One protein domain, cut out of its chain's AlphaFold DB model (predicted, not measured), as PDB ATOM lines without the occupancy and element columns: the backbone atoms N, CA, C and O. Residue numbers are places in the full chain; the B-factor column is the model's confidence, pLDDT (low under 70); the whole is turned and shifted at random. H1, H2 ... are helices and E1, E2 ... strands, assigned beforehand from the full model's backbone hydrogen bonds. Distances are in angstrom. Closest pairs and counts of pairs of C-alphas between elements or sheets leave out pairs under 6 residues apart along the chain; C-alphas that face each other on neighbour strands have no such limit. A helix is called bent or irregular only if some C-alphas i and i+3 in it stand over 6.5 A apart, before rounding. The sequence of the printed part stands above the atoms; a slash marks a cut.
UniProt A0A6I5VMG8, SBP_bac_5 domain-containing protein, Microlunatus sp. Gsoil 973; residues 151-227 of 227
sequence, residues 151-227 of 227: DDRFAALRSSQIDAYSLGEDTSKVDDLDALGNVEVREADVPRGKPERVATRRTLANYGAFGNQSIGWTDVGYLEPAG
ATOM      1  N   ASP A 151      60.400   2.449 -33.884       89.62
ATOM      2  CA  ASP A 151      61.631   2.459 -33.085       89.62
ATOM      3  C   ASP A 151      61.634   3.530 -31.976       89.62
ATOM      4  O   ASP A 151      62.296   3.363 -30.951       89.62
ATOM      5  N   ASP A 152      60.831   4.590 -32.122       94.06
ATOM      6  CA  ASP A 152      60.776   5.714 -31.180       94.06
ATOM      7  C   ASP A 152      59.691   5.550 -30.101       94.06
ATOM      8  O   ASP A 152      59.701   6.251 -29.084       94.06
ATOM      9  N   ARG A 153      58.743   4.617 -30.276       93.38
ATOM     10  CA  ARG A 153      57.581   4.460 -29.371       93.38
ATOM     11  C   ARG A 153      57.980   4.113 -27.944       93.38
ATOM     12  O   ARG A 153      57.388   4.639 -27.003       93.38
ATOM     13  N   PHE A 154      59.007   3.280 -27.773       92.50
ATOM     14  CA  PHE A 154      59.530   2.940 -26.450       92.50
ATOM     15  C   PHE A 154      60.043   4.188 -25.715       92.50
ATOM     16  O   PHE A 154      59.683   4.434 -24.564       92.50
ATOM     17  N   ALA A 155      60.851   5.013 -26.390       92.81
ATOM     18  CA  ALA A 155      61.388   6.247 -25.820       92.81
ATOM     19  C   ALA A 155      60.278   7.275 -25.530       92.81
ATOM     20  O   ALA A 155      60.307   7.947 -24.492       92.81
ATOM     21  N   ALA A 156      59.268   7.356 -26.397       95.31
ATOM     22  CA  ALA A 156      58.096   8.202 -26.196       95.31
ATOM     23  C   ALA A 156      57.278   7.774 -24.963       95.31
ATOM     24  O   ALA A 156      56.895   8.622 -24.157       95.31
ATOM     25  N   LEU A 157      57.056   6.470 -24.759       94.81
ATOM     26  CA  LEU A 157      56.357   5.963 -23.572       94.81
ATOM     27  C   LEU A 157      57.181   6.206 -22.301       94.81
ATOM     28  O   LEU A 157      56.669   6.724 -21.308       94.81
ATOM     29  N   ARG A 158      58.486   5.911 -22.349       92.31
ATOM     30  CA  ARG A 158      59.416   6.129 -21.231       92.31
ATOM     31  C   ARG A 158      59.457   7.592 -20.784       92.31
ATOM     32  O   ARG A 158      59.495   7.861 -19.586       92.31
ATOM     33  N   SER A 159      59.444   8.530 -21.729       92.81
ATOM     34  CA  SER A 159      59.446   9.975 -21.455       92.81
ATOM     35  C   SER A 159      58.056  10.554 -21.158       92.81
ATOM     36  O   SER A 159      57.937  11.756 -20.938       92.81
ATOM     37  N   SER A 160      57.011   9.716 -21.096       92.31
ATOM     38  CA  SER A 160      55.609  10.128 -20.907       92.31
ATOM     39  C   SER A 160      55.074  11.063 -22.004       92.31
ATOM     40  O   SER A 160      54.146  11.831 -21.766       92.31
ATOM     41  N   GLN A 161      55.640  11.002 -23.213       94.50
ATOM     42  CA  GLN A 161      55.101  11.678 -24.399       94.50
ATOM     43  C   GLN A 161      53.820  10.994 -24.914       94.50
ATOM     44  O   GLN A 161      52.967  11.647 -25.518       94.50
ATOM     45  N   ILE A 162      53.700   9.684 -24.687       96.12
ATOM     46  CA  ILE A 162      52.498   8.882 -24.923       96.12
ATOM     47  C   ILE A 162      52.184   8.053 -23.682       96.12
ATOM     48  O   ILE A 162      53.083   7.716 -22.911       96.12
ATOM     49  N   ASP A 163      50.914   7.694 -23.516       95.62
ATOM     50  CA  ASP A 163      50.456   6.907 -22.368       95.62
ATOM     51  C   ASP A 163      50.305   5.414 -22.683       95.62
ATOM     52  O   ASP A 163      50.273   4.588 -21.767       95.62
ATOM     53  N   ALA A 164      50.242   5.058 -23.969       94.50
ATOM     54  CA  ALA A 164      50.232   3.676 -24.424       94.50
ATOM     55  C   ALA A 164      50.603   3.530 -25.908       94.50
ATOM     56  O   ALA A 164      50.463   4.473 -26.688       94.50
ATOM     57  N   TYR A 165      51.030   2.329 -26.306       93.44
ATOM     58  CA  TYR A 165      51.118   1.914 -27.708       93.44
ATOM     59  C   TYR A 165      50.979   0.393 -27.870       93.44
ATOM     60  O   TYR A 165      51.290  -0.380 -26.965       93.44
ATOM     61  N   SER A 166      50.531  -0.037 -29.052       90.81
ATOM     62  CA  SER A 166      50.483  -1.456 -29.426       90.81
ATOM     63  C   SER A 166      51.882  -1.974 -29.759       90.81
ATOM     64  O   SER A 166      52.572  -1.403 -30.609       90.81
ATOM     65  N   LEU A 167      52.270  -3.074 -29.118       89.19
ATOM     66  CA  LEU A 167      53.504  -3.811 -29.410       89.19
ATOM     67  C   LEU A 167      53.363  -4.698 -30.655       89.19
ATOM     68  O   LEU A 167      54.356  -5.167 -31.205       89.19
ATOM     69  N   GLY A 168      52.133  -4.917 -31.130       83.25
ATOM     70  CA  GLY A 168      51.867  -5.867 -32.204       83.25
ATOM     71  C   GLY A 168      52.414  -7.252 -31.851       83.25
ATOM     72  O   GLY A 168      52.134  -7.789 -30.781       83.25
ATOM     73  N   GLU A 169      53.205  -7.824 -32.757       78.94
ATOM     74  CA  GLU A 169      53.873  -9.113 -32.544       78.94
ATOM     75  C   GLU A 169      55.278  -8.982 -31.933       78.94
ATOM     76  O   GLU A 169      55.913  -9.996 -31.639       78.94
ATOM     77  N   ASP A 170      55.777  -7.757 -31.755       79.50
ATOM     78  CA  ASP A 170      57.121  -7.523 -31.245       79.50
ATOM     79  C   ASP A 170      57.171  -7.748 -29.731       79.50
ATOM     80  O   ASP A 170      56.589  -7.012 -28.934       79.50
ATOM     81  N   THR A 171      57.888  -8.794 -29.338       83.75
ATOM     82  CA  THR A 171      58.126  -9.147 -27.933       83.75
ATOM     83  C   THR A 171      59.505  -8.710 -27.445       83.75
ATOM     84  O   THR A 171      59.770  -8.783 -26.250       83.75
ATOM     85  N   SER A 172      60.368  -8.191 -28.328       87.38
ATOM     86  CA  SER A 172      61.762  -7.847 -28.007       87.38
ATOM     87  C   SER A 172      61.900  -6.735 -26.966       87.38
ATOM     88  O   SER A 172      62.954  -6.594 -26.352       87.38
ATOM     89  N   LYS A 173      60.837  -5.946 -26.767       87.12
ATOM     90  CA  LYS A 173      60.787  -4.821 -25.828       87.12
ATOM     91  C   LYS A 173      60.051  -5.113 -24.527       87.12
ATOM     92  O   LYS A 173      60.010  -4.226 -23.685       87.12
ATOM     93  N   VAL A 174      59.474  -6.304 -24.346       90.25
ATOM     94  CA  VAL A 174      58.672  -6.616 -23.149       90.25
ATOM     95  C   VAL A 174      59.519  -6.518 -21.880       90.25
ATOM     96  O   VAL A 174      59.172  -5.743 -20.997       90.25
ATOM     97  N   ASP A 175      60.679  -7.180 -21.837       90.75
ATOM     98  CA  ASP A 175      61.567  -7.146 -20.666       90.75
ATOM     99  C   ASP A 175      62.063  -5.720 -20.353       90.75
ATOM    100  O   ASP A 175      62.086  -5.293 -19.197       90.75
ATOM    101  N   ASP A 176      62.409  -4.949 -21.394       91.50
ATOM    102  CA  ASP A 176      62.822  -3.546 -21.260       91.50
ATOM    103  C   ASP A 176      61.690  -2.670 -20.693       91.50
ATOM    104  O   ASP A 176      61.947  -1.744 -19.921       91.50
ATOM    105  N   LEU A 177      60.439  -2.928 -21.098       91.94
ATOM    106  CA  LEU A 177      59.250  -2.199 -20.651       91.94
ATOM    107  C   LEU A 177      58.862  -2.567 -19.222       91.94
ATOM    108  O   LEU A 177      58.541  -1.672 -18.446       91.94
ATOM    109  N   ASP A 178      58.932  -3.843 -18.858       88.25
ATOM    110  CA  ASP A 178      58.635  -4.308 -17.501       88.25
ATOM    111  C   ASP A 178      59.663  -3.792 -16.482       88.25
ATOM    112  O   ASP A 178      59.335  -3.562 -15.315       88.25
ATOM    113  N   ALA A 179      60.895  -3.518 -16.927       91.00
ATOM    114  CA  ALA A 179      61.910  -2.847 -16.121       91.00
ATOM    115  C   ALA A 179      61.619  -1.347 -15.886       91.00
ATOM    116  O   ALA A 179      62.170  -0.750 -14.953       91.00
ATOM    117  N   LEU A 180      60.756  -0.713 -16.692       87.94
ATOM    118  CA  LEU A 180      60.277   0.647 -16.438       87.94
ATOM    119  C   LEU A 180      59.204   0.582 -15.343       87.94
ATOM    120  O   LEU A 180      58.034   0.338 -15.613       87.94
ATOM    121  N   GLY A 181      59.577   0.840 -14.086       88.81
ATOM    122  CA  GLY A 181      58.667   0.710 -12.935       88.81
ATOM    123  C   GLY A 181      57.358   1.524 -12.995       88.81
ATOM    124  O   GLY A 181      56.469   1.310 -12.177       88.81
ATOM    125  N   ASN A 182      57.209   2.447 -13.949       90.44
ATOM    126  CA  ASN A 182      56.010   3.255 -14.200       90.44
ATOM    127  C   ASN A 182      55.156   2.782 -15.399       90.44
ATOM    128  O   ASN A 182      54.142   3.413 -15.710       90.44
ATOM    129  N   VAL A 183      55.548   1.700 -16.069       94.06
ATOM    130  CA  VAL A 183      54.892   1.110 -17.246       94.06
ATOM    131  C   VAL A 183      54.570  -0.361 -16.963       94.06
ATOM    132  O   VAL A 183      55.098  -0.968 -16.029       94.06
ATOM    133  N   GLU A 184      53.633  -0.911 -17.724       92.69
ATOM    134  CA  GLU A 184      53.331  -2.336 -17.771       92.69
ATOM    135  C   GLU A 184      52.921  -2.761 -19.186       92.69
ATOM    136  O   GLU A 184      52.395  -1.959 -19.967       92.69
ATOM    137  N   VAL A 185      53.147  -4.034 -19.507       93.38
ATOM    138  CA  VAL A 185      52.601  -4.672 -20.706       93.38
ATOM    139  C   VAL A 185      51.319  -5.412 -20.339       93.38
ATOM    140  O   VAL A 185      51.302  -6.270 -19.461       93.38
ATOM    141  N   ARG A 186      50.225  -5.077 -21.026       91.38
ATOM    142  CA  ARG A 186      48.940  -5.778 -20.936       91.38
ATOM    143  C   ARG A 186      48.790  -6.691 -22.147       91.38
ATOM    144  O   ARG A 186      49.032  -6.260 -23.274       91.38
ATOM    145  N   GLU A 187      48.386  -7.933 -21.908       89.69
ATOM    146  CA  GLU A 187      48.105  -8.922 -22.947       89.69
ATOM    147  C   GLU A 187      46.621  -9.291 -22.910       89.69
ATOM    148  O   GLU A 187      46.066  -9.550 -21.842       89.69
ATOM    149  N   ALA A 188      45.986  -9.293 -24.079       85.12
ATOM    150  CA  ALA A 188      44.604  -9.706 -24.246       85.12
ATOM    151  C   ALA A 188      44.498 -10.830 -25.277       85.12
ATOM    152  O   ALA A 188      45.013 -10.730 -26.396       85.12
ATOM    153  N   ASP A 189      43.780 -11.886 -24.905       83.19
ATOM    154  CA  ASP A 189      43.504 -13.010 -25.789       83.19
ATOM    155  C   ASP A 189      42.481 -12.627 -26.857       83.19
ATOM    156  O   ASP A 189      41.352 -12.222 -26.563       83.19
ATOM    157  N   VAL A 190      42.851 -12.824 -28.121       75.31
ATOM    158  CA  VAL A 190      41.951 -12.606 -29.254       75.31
ATOM    159  C   VAL A 190      41.403 -13.951 -29.732       75.31
ATOM    160  O   VAL A 190      42.175 -14.812 -30.169       75.31
ATOM    161  N   PRO A 191      40.073 -14.171 -29.725       72.50
ATOM    162  CA  PRO A 191      39.493 -15.406 -30.235       72.50
ATOM    163  C   PRO A 191      39.874 -15.643 -31.702       72.50
ATOM    164  O   PRO A 191      39.516 -14.854 -32.576       72.50
ATOM    165  N   ARG A 192      40.544 -16.773 -31.971       70.38
ATOM    166  CA  ARG A 192      41.079 -17.154 -33.298       70.38
ATOM    167  C   ARG A 192      42.156 -16.194 -33.845       70.38
ATOM    168  O   ARG A 192      42.365 -16.164 -35.055       70.38
ATOM    169  N   GLY A 193      42.829 -15.437 -32.980       72.31
ATOM    170  CA  GLY A 193      43.920 -14.526 -33.331       72.31
ATOM    171  C   GLY A 193      45.158 -14.736 -32.461       72.31
ATOM    172  O   GLY A 193      45.168 -15.573 -31.559       72.31
ATOM    173  N   LYS A 194      46.218 -13.979 -32.749       80.44
ATOM    174  CA  LYS A 194      47.358 -13.858 -31.834       80.44
ATOM    175  C   LYS A 194      46.985 -12.918 -30.678       80.44
ATOM    176  O   LYS A 194      46.161 -12.029 -30.903       80.44
ATOM    177  N   PRO A 195      47.587 -13.080 -29.487       84.06
ATOM    178  CA  PRO A 195      47.382 -12.142 -28.393       84.06
ATOM    179  C   PRO A 195      47.751 -10.722 -28.811       84.06
ATOM    180  O   PRO A 195      48.780 -10.501 -29.458       84.06
ATOM    181  N   GLU A 196      46.914  -9.765 -28.431       88.31
ATOM    182  CA  GLU A 196      47.218  -8.349 -28.585       88.31
ATOM    183  C   GLU A 196      47.975  -7.869 -27.351       88.31
ATOM    184  O   GLU A 196      47.520  -8.053 -26.222       88.31
ATOM    185  N   ARG A 197      49.133  -7.241 -27.573       90.75
ATOM    186  CA  ARG A 197      49.963  -6.671 -26.510       90.75
ATOM    187  C   ARG A 197      49.997  -5.162 -26.600       90.75
ATOM    188  O   ARG A 197      50.259  -4.594 -27.663       90.75
ATOM    189  N   VAL A 198      49.786  -4.522 -25.461       92.69
ATOM    190  CA  VAL A 198      49.777  -3.070 -25.324       92.69
ATOM    191  C   VAL A 198      50.706  -2.686 -24.186       92.69
ATOM    192  O   VAL A 198      50.524  -3.126 -23.054       92.69
ATOM    193  N   ALA A 199      51.694  -1.847 -24.480       94.25
ATOM    194  CA  ALA A 199      52.503  -1.196 -23.461       94.25
ATOM    195  C   ALA A 199      51.766   0.053 -22.978       94.25
ATOM    196  O   ALA A 199      51.295   0.841 -23.800       94.25
ATOM    197  N   THR A 200      51.657   0.253 -21.667       94.75
ATOM    198  CA  THR A 200      50.909   1.376 -21.098       94.75
ATOM    199  C   THR A 200      51.512   1.870 -19.792       94.75
ATOM    200  O   THR A 200      52.115   1.113 -19.037       94.75
ATOM    201  N   ARG A 201      51.351   3.161 -19.498       94.81
ATOM    202  CA  ARG A 201      51.658   3.693 -18.169       94.81
ATOM    203  C   ARG A 201      50.748   3.029 -17.141       94.81
ATOM    204  O   ARG A 201      49.541   2.944 -17.346       94.81
ATOM    205  N   ARG A 202      51.299   2.654 -15.986       92.38
ATOM    206  CA  ARG A 202      50.529   2.013 -14.900       92.38
ATOM    207  C   ARG A 202      49.371   2.870 -14.389       92.38
ATOM    208  O   ARG A 202      48.398   2.348 -13.864       92.38
ATOM    209  N   THR A 203      49.468   4.188 -14.548       93.94
ATOM    210  CA  THR A 203      48.407   5.124 -14.171       93.94
ATOM    211  C   THR A 203      47.244   5.148 -15.158       93.94
ATOM    212  O   THR A 203      46.193   5.648 -14.784       93.94
ATOM    213  N   LEU A 204      47.384   4.642 -16.391       93.81
ATOM    214  CA  LEU A 204      46.304   4.619 -17.379       93.81
ATOM    215  C   LEU A 204      45.423   3.382 -17.159       93.81
ATOM    216  O   LEU A 204      45.816   2.257 -17.458       93.81
ATOM    217  N   ALA A 205      44.212   3.572 -16.652       92.00
ATOM    218  CA  ALA A 205      43.261   2.503 -16.374       92.00
ATOM    219  C   ALA A 205      42.473   2.078 -17.627       92.00
ATOM    220  O   ALA A 205      42.155   2.897 -18.491       92.00
ATOM    221  N   ASN A 206      42.112   0.791 -17.686       88.44
ATOM    222  CA  ASN A 206      41.198   0.155 -18.652       88.44
ATOM    223  C   ASN A 206      41.610   0.156 -20.138       88.44
ATOM    224  O   ASN A 206      41.049  -0.616 -20.912       88.44
ATOM    225  N   TYR A 207      42.614   0.933 -20.553       90.12
ATOM    226  CA  TYR A 207      43.154   0.858 -21.914       90.12
ATOM    227  C   TYR A 207      43.990  -0.413 -22.130       90.12
ATOM    228  O   TYR A 207      44.852  -0.737 -21.315       90.12
ATOM    229  N   GLY A 208      43.764  -1.149 -23.218       85.00
ATOM    230  CA  GLY A 208      44.525  -2.368 -23.528       85.00
ATOM    231  C   GLY A 208      44.148  -3.601 -22.696       85.00
ATOM    232  O   GLY A 208      44.589  -4.697 -23.021       85.00
ATOM    233  N   ALA A 209      43.284  -3.463 -21.679       79.44
ATOM    234  CA  ALA A 209      42.786  -4.584 -20.868       79.44
ATOM    235  C   ALA A 209      41.970  -5.606 -21.687       79.44
ATOM    236  O   ALA A 209      41.844  -6.762 -21.299       79.44
ATOM    237  N   PHE A 210      41.442  -5.172 -22.835       77.06
ATOM    238  CA  PHE A 210      40.688  -5.988 -23.788       77.06
ATOM    239  C   PHE A 210      41.314  -5.948 -25.193       77.06
ATOM    240  O   PHE A 210      40.624  -6.142 -26.190       77.06
ATOM    241  N   GLY A 211      42.613  -5.636 -25.272       78.50
ATOM    242  CA  GLY A 211      43.319  -5.390 -26.527       78.50
ATOM    243  C   GLY A 211      43.145  -3.958 -27.043       78.50
ATOM    244  O   GLY A 211      42.696  -3.052 -26.332       78.50
ATOM    245  N   ASN A 212      43.511  -3.745 -28.306       74.88
ATOM    246  CA  ASN A 212      43.454  -2.456 -29.002       74.88
ATOM    247  C   ASN A 212      42.013  -1.980 -29.230       74.88
ATOM    248  O   ASN A 212      41.763  -0.786 -29.386       74.88
ATOM    249  N   GLN A 213      41.062  -2.914 -29.230       67.12
ATOM    250  CA  GLN A 213      39.633  -2.663 -29.381       67.12
ATOM    251  C   GLN A 213      38.991  -2.447 -28.008       67.12
ATOM    252  O   GLN A 213      38.103  -3.194 -27.605       67.12
ATOM    253  N   SER A 214      39.463  -1.454 -27.248       66.00
ATOM    254  CA  SER A 214      38.838  -1.105 -25.966       66.00
ATOM    255  C   SER A 214      37.377  -0.702 -26.208       66.00
ATOM    256  O   SER A 214      37.093   0.412 -26.628       66.00
ATOM    257  N   ILE A 215      36.438  -1.627 -25.982       65.44
ATOM    258  CA  ILE A 215      35.014  -1.450 -26.323       65.44
ATOM    259  C   ILE A 215      34.295  -0.430 -25.426       65.44
ATOM    260  O   ILE A 215      33.256   0.100 -25.807       65.44
ATOM    261  N   GLY A 216      34.860  -0.129 -24.253       80.75
ATOM    262  CA  GLY A 216      34.353   0.850 -23.291       80.75
ATOM    263  C   GLY A 216      35.258   2.073 -23.192       80.75
ATOM    264  O   GLY A 216      35.867   2.308 -22.151       80.75
ATOM    265  N   TRP A 217      35.376   2.867 -24.260       87.06
ATOM    266  CA  TRP A 217      36.179   4.105 -24.253       87.06
ATOM    267  C   TRP A 217      35.763   5.108 -23.168       87.06
ATOM    268  O   TRP A 217      36.555   5.963 -22.778       87.06
ATOM    269  N   THR A 218      34.541   4.989 -22.652       90.44
ATOM    270  CA  THR A 218      34.043   5.781 -21.526       90.44
ATOM    271  C   THR A 218      34.736   5.442 -20.207       90.44
ATOM    272  O   THR A 218      34.862   6.306 -19.340       90.44
ATOM    273  N   ASP A 219      35.225   4.209 -20.066       90.81
ATOM    274  CA  ASP A 219      35.854   3.706 -18.849       90.81
ATOM    275  C   ASP A 219      37.356   3.935 -18.779       90.81
ATOM    276  O   ASP A 219      37.923   3.836 -17.683       90.81
ATOM    277  N   VAL A 220      37.992   4.249 -19.907       91.50
ATOM    278  CA  VAL A 220      39.408   4.615 -19.952       91.50
ATOM    279  C   VAL A 220      39.609   5.899 -19.156       91.50
ATOM    280  O   VAL A 220      38.859   6.859 -19.306       91.50
ATOM    281  N   GLY A 221      40.609   5.913 -18.282       92.44
ATOM    282  CA  GLY A 221      40.863   7.024 -17.368       92.44
ATOM    283  C   GLY A 221      42.224   6.902 -16.703       92.44
ATOM    284  O   GLY A 221      43.012   6.029 -17.057       92.44
ATOM    285  N   TYR A 222      42.489   7.752 -15.716       94.00
ATOM    286  CA  TYR A 222      43.704   7.666 -14.910       94.00
ATOM    287  C   TYR A 222      43.376   7.248 -13.480       94.00
ATOM    288  O   TYR A 222      42.356   7.663 -12.931       94.00
ATOM    289  N   LEU A 223      44.237   6.421 -12.891       90.88
ATOM    290  CA  LEU A 223      44.199   6.124 -11.464       90.88
ATOM    291  C   LEU A 223      44.500   7.399 -10.673       90.88
ATOM    292  O   LEU A 223      45.342   8.206 -11.079       90.88
ATOM    293  N   GLU A 224      43.830   7.563  -9.535       81.06
ATOM    294  CA  GLU A 224      44.157   8.640  -8.606       81.06
ATOM    295  C   GLU A 224      45.607   8.477  -8.116       81.06
ATOM    296  O   GLU A 224      46.057   7.344  -7.901       81.06
ATOM    297  N   PRO A 225      46.367   9.576  -7.951       76.00
ATOM    298  CA  PRO A 225      47.686   9.503  -7.344       76.00
ATOM    299  C   PRO A 225      47.580   8.834  -5.972       76.00
ATOM    300  O   PRO A 225      46.715   9.200  -5.177       76.00
ATOM    301  N   ALA A 226      48.459   7.871  -5.684       69.25
ATOM    302  CA  ALA A 226      48.584   7.354  -4.327       69.25
ATOM    303  C   ALA A 226      48.961   8.528  -3.406       69.25
ATOM    304  O   ALA A 226      49.971   9.192  -3.654       69.25
ATOM    305  N   GLY A 227      48.093   8.823  -2.435       48.53
ATOM    306  CA  GLY A 227      48.296   9.876  -1.436       48.53
ATOM    307  C   GLY A 227      49.431   9.586  -0.466       48.53
ATOM    308  O   GLY A 227      49.862   8.413  -0.373       48.53
TER     309      GLY A 227
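AT A GLANCE: This is residues 151 to 227 of the 227 residues of the protein "SBP_bac_5 domain-containing protein" of Microlunatus sp. Gsoil 973 (UniProt A0A6I5VMG8). Little regular structure is present: a small sheet has two short helices on one face, H1 over it and H2 beside its strands, while residues 202 to 227, without named elements, wind over the other. Of 77 printed residues, 28 are in named elements, in order H1, E1, H2, E2, E3: class mixed. The antiparallel sheet runs E1 E3 E2. The whole is compact, radius of gyration of the C-alphas 12.4 A, spans 42 by 30 by 17 A.

IN THESE COORDINATES: H1, residues 151 to 158, 12.6 A, begins at C-alpha 151 (61.631, 2.459, -33.085) and is irregular, only just: C-alphas 151 and 154 are 7.0 A apart. E1 is 164 to 166, H2 174 to 178. E2, 183 to 188, and E3, 196 to 201, each measure 16.5 A; C-alpha 201 is at (51.658, 3.693, -18.169).

HOW THE PARTS SIT: N 165 of E1 and O 199 of E3 are 2.9 A apart, within hydrogen-bond range. E2 and E3 form a hairpin, with N 186 and O 198 2.8 A apart. E1, H2, E2 make a split strand-helix-strand unit, E3 between its strands, with a right-handed crossover. H1 lies over E1 and E3, height 9.4 A; its closest C-alphas to E1 are Leu 157 and Ala 164, 6.6 A. Every O i to N i+4 pair is within range in H2, 3 of 4 in H1.

THE WHOLE: The farthest C-alphas, Arg 192 and Gly 227, are 42.4 A apart. The printed part has no cut and no long link between named elements. Residues 213 to 215 and 226 to 227 have pLDDT under 70.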